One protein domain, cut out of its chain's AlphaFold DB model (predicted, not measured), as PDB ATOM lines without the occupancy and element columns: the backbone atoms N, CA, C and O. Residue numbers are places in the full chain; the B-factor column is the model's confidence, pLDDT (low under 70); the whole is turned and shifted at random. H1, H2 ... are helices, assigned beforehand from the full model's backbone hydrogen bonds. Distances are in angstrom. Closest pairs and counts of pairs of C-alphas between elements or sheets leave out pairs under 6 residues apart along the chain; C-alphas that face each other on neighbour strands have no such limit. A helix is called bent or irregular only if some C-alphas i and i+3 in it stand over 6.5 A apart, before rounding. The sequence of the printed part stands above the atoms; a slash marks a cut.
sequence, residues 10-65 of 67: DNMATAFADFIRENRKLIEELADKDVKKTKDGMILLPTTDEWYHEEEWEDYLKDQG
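Overview. This is residues 10 to 65 of the 67 residues of an uncharacterized protein of Paenibacillus larvae subsp. pulvifaciens (UniProt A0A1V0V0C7). A long helix, H1, is bent into an L, and a long loop leads from it to a second helix, H2, at the far end of an elongated model; the two helices stay apart. Within the loop, residues 36 to 37 pair with residues 43 to 44 in a short antiparallel turn-back. The printed part has 56 residues with two named helices, H1 then H2, and no named strand; the class is all helix. It is extended, with a radius of gyration of the C-alphas of 17.2 A and spans of 46 by 30 by 21 A.

Arrangement. By its hydrogen bonds H1, residues 10 to 34, was assigned as one helix, but it is bent: C-alphas 22 and 25 are 8.2 A apart. Its arms are H1a, residues 10 to 22, and H1b, residues 25 to 34. Their lines are only just about perpendicular, at 72 degrees. The arms are close but not clearly touching; their closest C-alphas, of Ile 20 and Ile 27, are 7.8 A apart. H2, residues 54 to 65, is apart from both arms. In H1a and H2 every O i to N i+4 pair is within hydrogen-bond range; in H1b, 5 of 6 are.

Along the chain. H1a begins at C-alpha 10, (130.444, 129.709, 66.993), and is 18.5 A long from first to last C-alpha. H1b measures 14.7 A and ends at C-alpha 34, (140.597, 117.407, 95.331). H2 measures 15.7 A and ends at C-alpha 65, (170.762, 122.668, 85.538).

Size, cuts and confidence. The two C-alphas farthest apart, of Asn 11 and Gly 65, are 46.8 A apart. Residues 10 to 33 and 53 to 65 stand free. The link from H1 to H2, residues 35 to 53, is long. The printed part has no cut. Its mean pLDDT is 75.9; residues 10 to 13, 34, 47, 52, 54 and 65 are under 70.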
ATOM      1  N   ASP A  10     130.611 128.591  66.050       58.16
ATOM      2  CA  ASP A  10     130.444 129.709  66.993       58.16
ATOM      3  C   ASP A  10     129.507 129.352  68.158       58.16
ATOM      4  O   ASP A  10     129.723 129.725  69.304       58.16
ATOM      5  N   ASN A  11     128.500 128.531  67.878       61.97
ATOM      6  CA  ASN A  11     127.445 128.128  68.800       61.97
ATOM      7  C   ASN A  11     127.973 127.230  69.932       61.97
ATOM      8  O   ASN A  11     127.442 127.257  71.040       61.97
ATOM      9  N   MET A  12     129.004 126.425  69.657       62.97
ATOM     10  CA  MET A  12     129.572 125.489  70.630       62.97
ATOM     11  C   MET A  12     130.523 126.199  71.597       62.97
ATOM     12  O   MET A  12     130.491 125.926  72.795       62.97
ATOM     13  N   ALA A  13     131.307 127.160  71.097       66.50
ATOM     14  CA  ALA A  13     132.155 128.010  71.930       66.50
ATOM     15  C   ALA A  13     131.319 128.881  72.883       66.50
ATOM     16  O   ALA A  13     131.652 128.994  74.063       66.50
ATOM     17  N   THR A  14     130.198 129.435  72.404       76.75
ATOM     18  CA  THR A  14     129.257 130.191  73.246       76.75
ATOM     19  C   THR A  14     128.575 129.298  74.283       76.75
ATOM     20  O   THR A  14     128.575 129.643  75.460       76.75
ATOM     21  N   ALA A  15     128.078 128.119  73.893       82.50
ATOM     22  CA  ALA A  15     127.425 127.193  74.822       82.50
ATOM     23  C   ALA A  15     128.371 126.684  75.924       82.50
ATOM     24  O   ALA A  15     127.967 126.546  77.076       82.50
ATOM     25  N   PHE A  16     129.639 126.435  75.588       80.94
ATOM     26  CA  PHE A  16     130.641 126.043  76.575       80.94
ATOM     27  C   PHE A  16     130.964 127.191  77.540       80.94
ATOM     28  O   PHE A  16     130.994 126.986  78.750       80.94
ATOM     29  N   ALA A  17     131.145 128.411  77.028       85.19
ATOM     30  CA  ALA A  17     131.387 129.582  77.868       85.19
ATOM     31  C   ALA A  17     130.216 129.867  78.827       85.19
ATOM     32  O   ALA A  17     130.443 130.170  80.000       85.19
ATOM     33  N   ASP A  18     128.975 129.723  78.355       89.44
ATOM     34  CA  ASP A  18     127.782 129.871  79.192       89.44
ATOM     35  C   ASP A  18     127.691 128.775  80.257       89.44
ATOM     36  O   ASP A  18     127.478 129.091  81.427       89.44
ATOM     37  N   PHE A  19     127.976 127.518  79.906       89.88
ATOM     38  CA  PHE A  19     128.048 126.422  80.873       89.88
ATOM     39  C   PHE A  19     129.061 126.703  81.993       89.88
ATOM     40  O   PHE A  19     128.730 126.559  83.172       89.88
ATOM     41  N   ILE A  20     130.276 127.146  81.649       87.50
ATOM     42  CA  ILE A  20     131.306 127.497  82.638       87.50
ATOM     43  C   ILE A  20     130.836 128.660  83.520       87.50
ATOM     44  O   ILE A  20     131.028 128.631  84.734       87.50
ATOM     45  N   ARG A  21     130.191 129.677  82.935       89.81
ATOM     46  CA  ARG A  21     129.689 130.844  83.672       89.81
ATOM     47  C   ARG A  21     128.582 130.474  84.659       89.81
ATOM     48  O   ARG A  21     128.611 130.947  85.793       89.81
ATOM     49  N   GLU A  22     127.635 129.639  84.246       94.81
ATOM     50  CA  GLU A  22     126.513 129.190  85.077       94.81
ATOM     51  C   GLU A  22     126.964 128.262  86.209       94.81
ATOM     52  O   GLU A  22     126.449 128.346  87.323       94.81
ATOM     53  N   ASN A  23     127.974 127.426  85.954       92.75
ATOM     54  CA  ASN A  23     128.443 126.408  86.896       92.75
ATOM     55  C   ASN A  23     129.731 126.800  87.631       92.75
ATOM     56  O   ASN A  23     130.303 125.977  88.343       92.75
ATOM     57  N   ARG A  24     130.179 128.057  87.506       89.81
ATOM     58  CA  ARG A  24     131.477 128.533  88.005       89.81
ATOM     59  C   ARG A  24     131.768 128.118  89.449       89.81
ATOM     60  O   ARG A  24     132.832 127.577  89.712       89.81
ATOM     61  N   LYS A  25     130.823 128.341  90.367       87.69
ATOM     62  CA  LYS A  25     131.008 128.023  91.795       87.69
ATOM     63  C   LYS A  25     131.166 126.528  92.051       87.69
ATOM     64  O   LYS A  25     132.000 126.140  92.851       87.69
ATOM     65  N   LEU A  26     130.387 125.701  91.356       87.19
ATOM     66  CA  LEU A  26     130.465 124.247  91.482       87.19
ATOM     67  C   LEU A  26     131.789 123.720  90.917       87.19
ATOM     68  O   LEU A  26     132.389 122.821  91.494       87.19
ATOM     69  N   ILE A  27     132.256 124.298  89.807       82.12
ATOM     70  CA  ILE A  27     133.564 123.984  89.222       82.12
ATOM     71  C   ILE A  27     134.684 124.378  90.192       82.12
ATOM     72  O   ILE A  27     135.578 123.573  90.423       82.12
ATOM     73  N   GLU A  28     134.623 125.577  90.780       81.56
ATOM     74  CA  GLU A  28     135.584 126.045  91.788       81.56
ATOM     75  C   GLU A  28     135.580 125.136  93.031       81.56
ATOM     76  O   GLU A  28     136.640 124.688  93.456       81.56
ATOM     77  N   GLU A  29     134.408 124.778  93.564       83.62
ATOM     78  CA  GLU A  29     134.282 123.871  94.714       83.62
ATOM     79  C   GLU A  29     134.823 122.466  94.425       83.62
ATOM     80  O   GLU A  29     135.503 121.889  95.270       83.62
ATOM     81  N   LEU A  30     134.542 121.905  93.246       75.06
ATOM     82  CA  LEU A  30     135.061 120.593  92.850       75.06
ATOM     83  C   LEU A  30     136.570 120.632  92.602       75.06
ATOM     84  O   LEU A  30     137.273 119.719  93.026       75.06
ATOM     85  N   ALA A  31     137.072 121.693  91.968       71.81
ATOM     86  CA  ALA A  31     138.501 121.886  91.760       71.81
ATOM     87  C   ALA A  31     139.241 122.025  93.098       71.81
ATOM     88  O   ALA A  31     140.289 121.421  93.282       71.81
ATOM     89  N   ASP A  32     138.690 122.763  94.062       71.25
ATOM     90  CA  ASP A  32     139.316 122.932  95.374       71.25
ATOM     91  C   ASP A  32     139.174 121.696  96.280       71.25
ATOM     92  O   ASP A  32     140.004 121.497  97.167       71.25
ATOM     93  N   LYS A  33     138.159 120.845  96.070       70.56
ATOM     94  CA  LYS A  33     137.911 119.654  96.901       70.56
ATOM     95  C   LYS A  33     139.017 118.603  96.792       70.56
ATOM     96  O   LYS A  33     139.342 117.974  97.799       70.56
ATOM     97  N   ASP A  34     139.598 118.447  95.606       64.81
ATOM     98  CA  ASP A  34     140.597 117.407  95.331       64.81
ATOM     99  C   ASP A  34     142.020 117.966  95.148       64.81
ATOM    100  O   ASP A  34     142.994 117.210  95.129       64.81
ATOM    101  N   VAL A  35     142.177 119.294  95.105       71.50
ATOM    102  CA  VAL A  35     143.480 119.959  94.987       71.50
ATOM    103  C   VAL A  35     144.055 120.264  96.369       71.50
ATOM    104  O   VAL A  35     143.660 121.208  97.057       71.50
ATOM    105  N   LYS A  36     145.068 119.494  96.770       75.31
ATOM    106  CA  LYS A  36     145.886 119.830  97.943       75.31
ATOM    107  C   LYS A  36     146.810 120.988  97.583       75.31
ATOM    108  O   LYS A  36     147.452 120.954  96.540       75.31
ATOM    109  N   LYS A  37     146.898 122.008  98.441       77.81
ATOM    110  CA  LYS A  37     147.800 123.155  98.244       77.81
ATOM    111  C   LYS A  37     148.807 123.256  99.387       77.81
ATOM    112  O   LYS A  37     148.478 122.948 100.534       77.81
ATOM    113  N   THR A  38     150.033 123.682  99.094       77.81
ATOM    114  CA  THR A  38     151.018 124.047 100.123       77.81
ATOM    115  C   THR A  38     150.635 125.377 100.784       77.81
ATOM    116  O   THR A  38     149.765 126.102 100.298       77.81
ATOM    117  N   LYS A  39     151.301 125.734 101.892       75.81
ATOM    118  CA  LYS A  39     151.109 127.036 102.566       75.81
ATOM    119  C   LYS A  39     151.396 128.235 101.653       75.81
ATOM    120  O   LYS A  39     150.806 129.290 101.851       75.81
ATOM    121  N   ASP A  40     152.245 128.036 100.650       78.88
ATOM    122  CA  ASP A  40     152.634 129.050  99.668       78.88
ATOM    123  C   ASP A  40     151.707 129.069  98.439       78.88
ATOM    124  O   ASP A  40     151.930 129.827  97.498       78.88
ATOM    125  N   GLY A  41     150.654 128.241  98.431       73.62
ATOM    126  CA  GLY A  41     149.645 128.201  97.373       73.62
ATOM    127  C   GLY A  41     149.974 127.294  96.184       73.62
ATOM    128  O   GLY A  41     149.217 127.297  95.216       73.62
ATOM    129  N   MET A  42     151.049 126.500  96.241       77.94
ATOM    130  CA  MET A  42     151.393 125.548  95.174       77.94
ATOM    131  C   MET A  42     150.463 124.337  95.198       77.94
ATOM    132  O   MET A  42     150.183 123.802  96.269       77.94
ATOM    133  N   ILE A  43     150.020 123.882  94.025       78.75
ATOM    134  CA  ILE A  43     149.219 122.663  93.872       78.75
ATOM    135  C   ILE A  43     150.115 121.438  94.087       78.75
ATOM    136  O   ILE A  43     151.159 121.307  93.455       78.75
ATOM    137  N   LEU A  44     149.695 120.544  94.977       73.50
ATOM    138  CA  LEU A  44     150.316 119.249  95.214       73.50
ATOM    139  C   LEU A  44     149.589 118.203  94.378       73.50
ATOM    140  O   LEU A  44     148.464 117.811  94.705       73.50
ATOM    141  N   LEU A  45     150.249 117.749  93.317       70.50
ATOM    142  CA  LEU A  45     149.800 116.578  92.577       70.50
ATOM    143  C   LEU A  45     149.991 115.325  93.450       70.50
ATOM    144  O   LEU A  45     151.013 115.203  94.133       70.50
ATOM    145  N   PRO A  46     149.016 114.402  93.488       70.62
ATOM    146  CA  PRO A  46     149.199 113.106  94.128       70.62
ATOM    147  C   PRO A  46     150.374 112.344  93.501       70.62
ATOM    148  O   PRO A  46     150.534 112.353  92.289       70.62
ATOM    149  N   THR A  47     151.138 111.594  94.296       69.69
ATOM    150  CA  THR A  47     152.239 110.757  93.776       69.69
ATOM    151  C   THR A  47     151.768 109.585  92.906       69.69
ATOM    152  O   THR A  47     152.569 108.905  92.280       69.69
ATOM    153  N   THR A  48     150.461 109.316  92.901       73.12
ATOM    154  CA  THR A  48     149.794 108.323  92.049       73.12
ATOM    155  C   THR A  48     149.230 108.928  90.767       73.12
ATOM    156  O   THR A  48     148.587 108.215  90.001       73.12
ATOM    157  N   ASP A  49     149.352 110.242  90.592       72.62
ATOM    158  CA  ASP A  49     148.871 110.940  89.411       72.62
ATOM    159  C   ASP A  49     149.762 110.581  88.220       72.62
ATOM    160  O   ASP A  49     150.984 110.555  88.340       72.62
ATOM    161  N   GLU A  50     149.154 110.292  87.071       71.50
ATOM    162  CA  GLU A  50     149.893 109.968  85.848       71.50
ATOM    163  C   GLU A  50     150.769 111.134  85.375       71.50
ATOM    164  O   GLU A  50     151.707 110.913  84.630       71.50
ATOM    165  N   TRP A  51     150.509 112.360  85.831       70.19
ATOM    166  CA  TRP A  51     151.335 113.534  85.552       70.19
ATOM    167  C   TRP A  51     152.494 113.702  86.550       70.19
ATOM    168  O   TRP A  51     153.372 114.545  86.344       70.19
ATOM    169  N   TYR A  52     152.520 112.914  87.632       67.38
ATOM    170  CA  TYR A  52     153.593 112.896  88.626       67.38
ATOM    171  C   TYR A  52     154.722 111.956  88.173       67.38
ATOM    172  O   TYR A  52     154.869 110.832  88.645       67.38
ATOM    173  N   HIS A  53     155.543 112.431  87.237       70.62
ATOM    174  CA  HIS A  53     156.743 111.734  86.766       70.62
ATOM    175  C   HIS A  53     158.006 112.309  87.425       70.62
ATOM    176  O   HIS A  53     158.834 112.921  86.759       70.62
ATOM    177  N   GLU A  54     158.124 112.176  88.751       67.50
ATOM    178  CA  GLU A  54     159.213 112.778  89.547       67.50
ATOM    179  C   GLU A  54     160.610 112.470  88.983       67.50
ATOM    180  O   GLU A  54     161.401 113.391  88.808       67.50
ATOM    181  N   GLU A  55     160.876 111.220  88.588       74.19
ATOM    182  CA  GLU A  55     162.158 110.818  87.985       74.19
ATOM    183  C   GLU A  55     162.437 111.531  86.646       74.19
ATOM    184  O   GLU A  55     163.547 112.006  86.417       74.19
ATOM    185  N   GLU A  56     161.429 111.675  85.779       72.69
ATOM    186  CA  GLU A  56     161.587 112.353  84.482       72.69
ATOM    187  C   GLU A  56     161.811 113.861  84.655       72.69
ATOM    188  O   GLU A  56     162.596 114.474  83.927       72.69
ATOM    189  N   TRP A  57     161.147 114.466  85.644       72.06
ATOM    190  CA  TRP A  57     161.351 115.868  85.996       72.06
ATOM    191  C   TRP A  57     162.729 116.108  86.616       72.06
ATOM    192  O   TRP A  57     163.359 117.116  86.294       72.06
ATOM    193  N   GLU A  58     163.219 115.206  87.470       71.81
ATOM    194  CA  GLU A  58     164.575 115.278  88.022       71.81
ATOM    195  C   GLU A  58     165.646 115.158  86.936       71.81
ATOM    196  O   GLU A  58     166.590 115.951  86.925       71.81
ATOM    197  N   ASP A  59     165.492 114.216  86.005       79.69
ATOM    198  CA  ASP A  59     166.416 114.043  84.883       79.69
ATOM    199  C   ASP A  59     166.404 115.264  83.958       79.69
ATOM    200  O   ASP A  59     167.464 115.767  83.583       79.69
ATOM    201  N   TYR A  60     165.223 115.816  83.663       74.44
ATOM    202  CA  TYR A  60     165.102 117.065  82.916       74.44
ATOM    203  C   TYR A  60     165.768 118.241  83.644       74.44
ATOM    204  O   TYR A  60     166.499 119.016  83.030       74.44
ATOM    205  N   LEU A  61     165.554 118.397  84.952       71.44
ATOM    206  CA  LEU A  61     166.149 119.488  85.729       71.44
ATOM    207  C   LEU A  61     167.669 119.355  85.859       71.44
ATOM    208  O   LEU A  61     168.357 120.376  85.831       71.44
ATOM    209  N   LYS A  62     168.205 118.133  85.950       74.06
ATOM    210  CA  LYS A  62     169.652 117.880  85.864       74.06
ATOM    211  C   LYS A  62     170.194 118.254  84.489       74.06
ATOM    212  O   LYS A  62     171.195 118.960  84.416       74.06
ATOM    213  N   ASP A  63     169.503 117.881  83.413       75.94
ATOM    214  CA  ASP A  63     169.900 118.226  82.041       75.94
ATOM    215  C   ASP A  63     169.846 119.748  81.775       75.94
ATOM    216  O   ASP A  63     170.687 120.304  81.069       75.94
ATOM    217  N   GLN A  64     168.899 120.459  82.399       72.44
ATOM    218  CA  GLN A  64     168.785 121.923  82.320       72.44
ATOM    219  C   GLN A  64     169.692 122.684  83.308       72.44
ATOM    220  O   GLN A  64     169.863 123.897  83.154       72.44
ATOM    221  N   GLY A  65     170.237 122.017  84.331       63.69
ATOM    222  CA  GLY A  65     170.762 122.668  85.538       63.69
ATOM    223  C   GLY A  65     172.131 122.205  86.039       63.69
ATOM    224  O   GLY A  65     172.696 122.891  86.887       63.69
TER     225      GLY A  65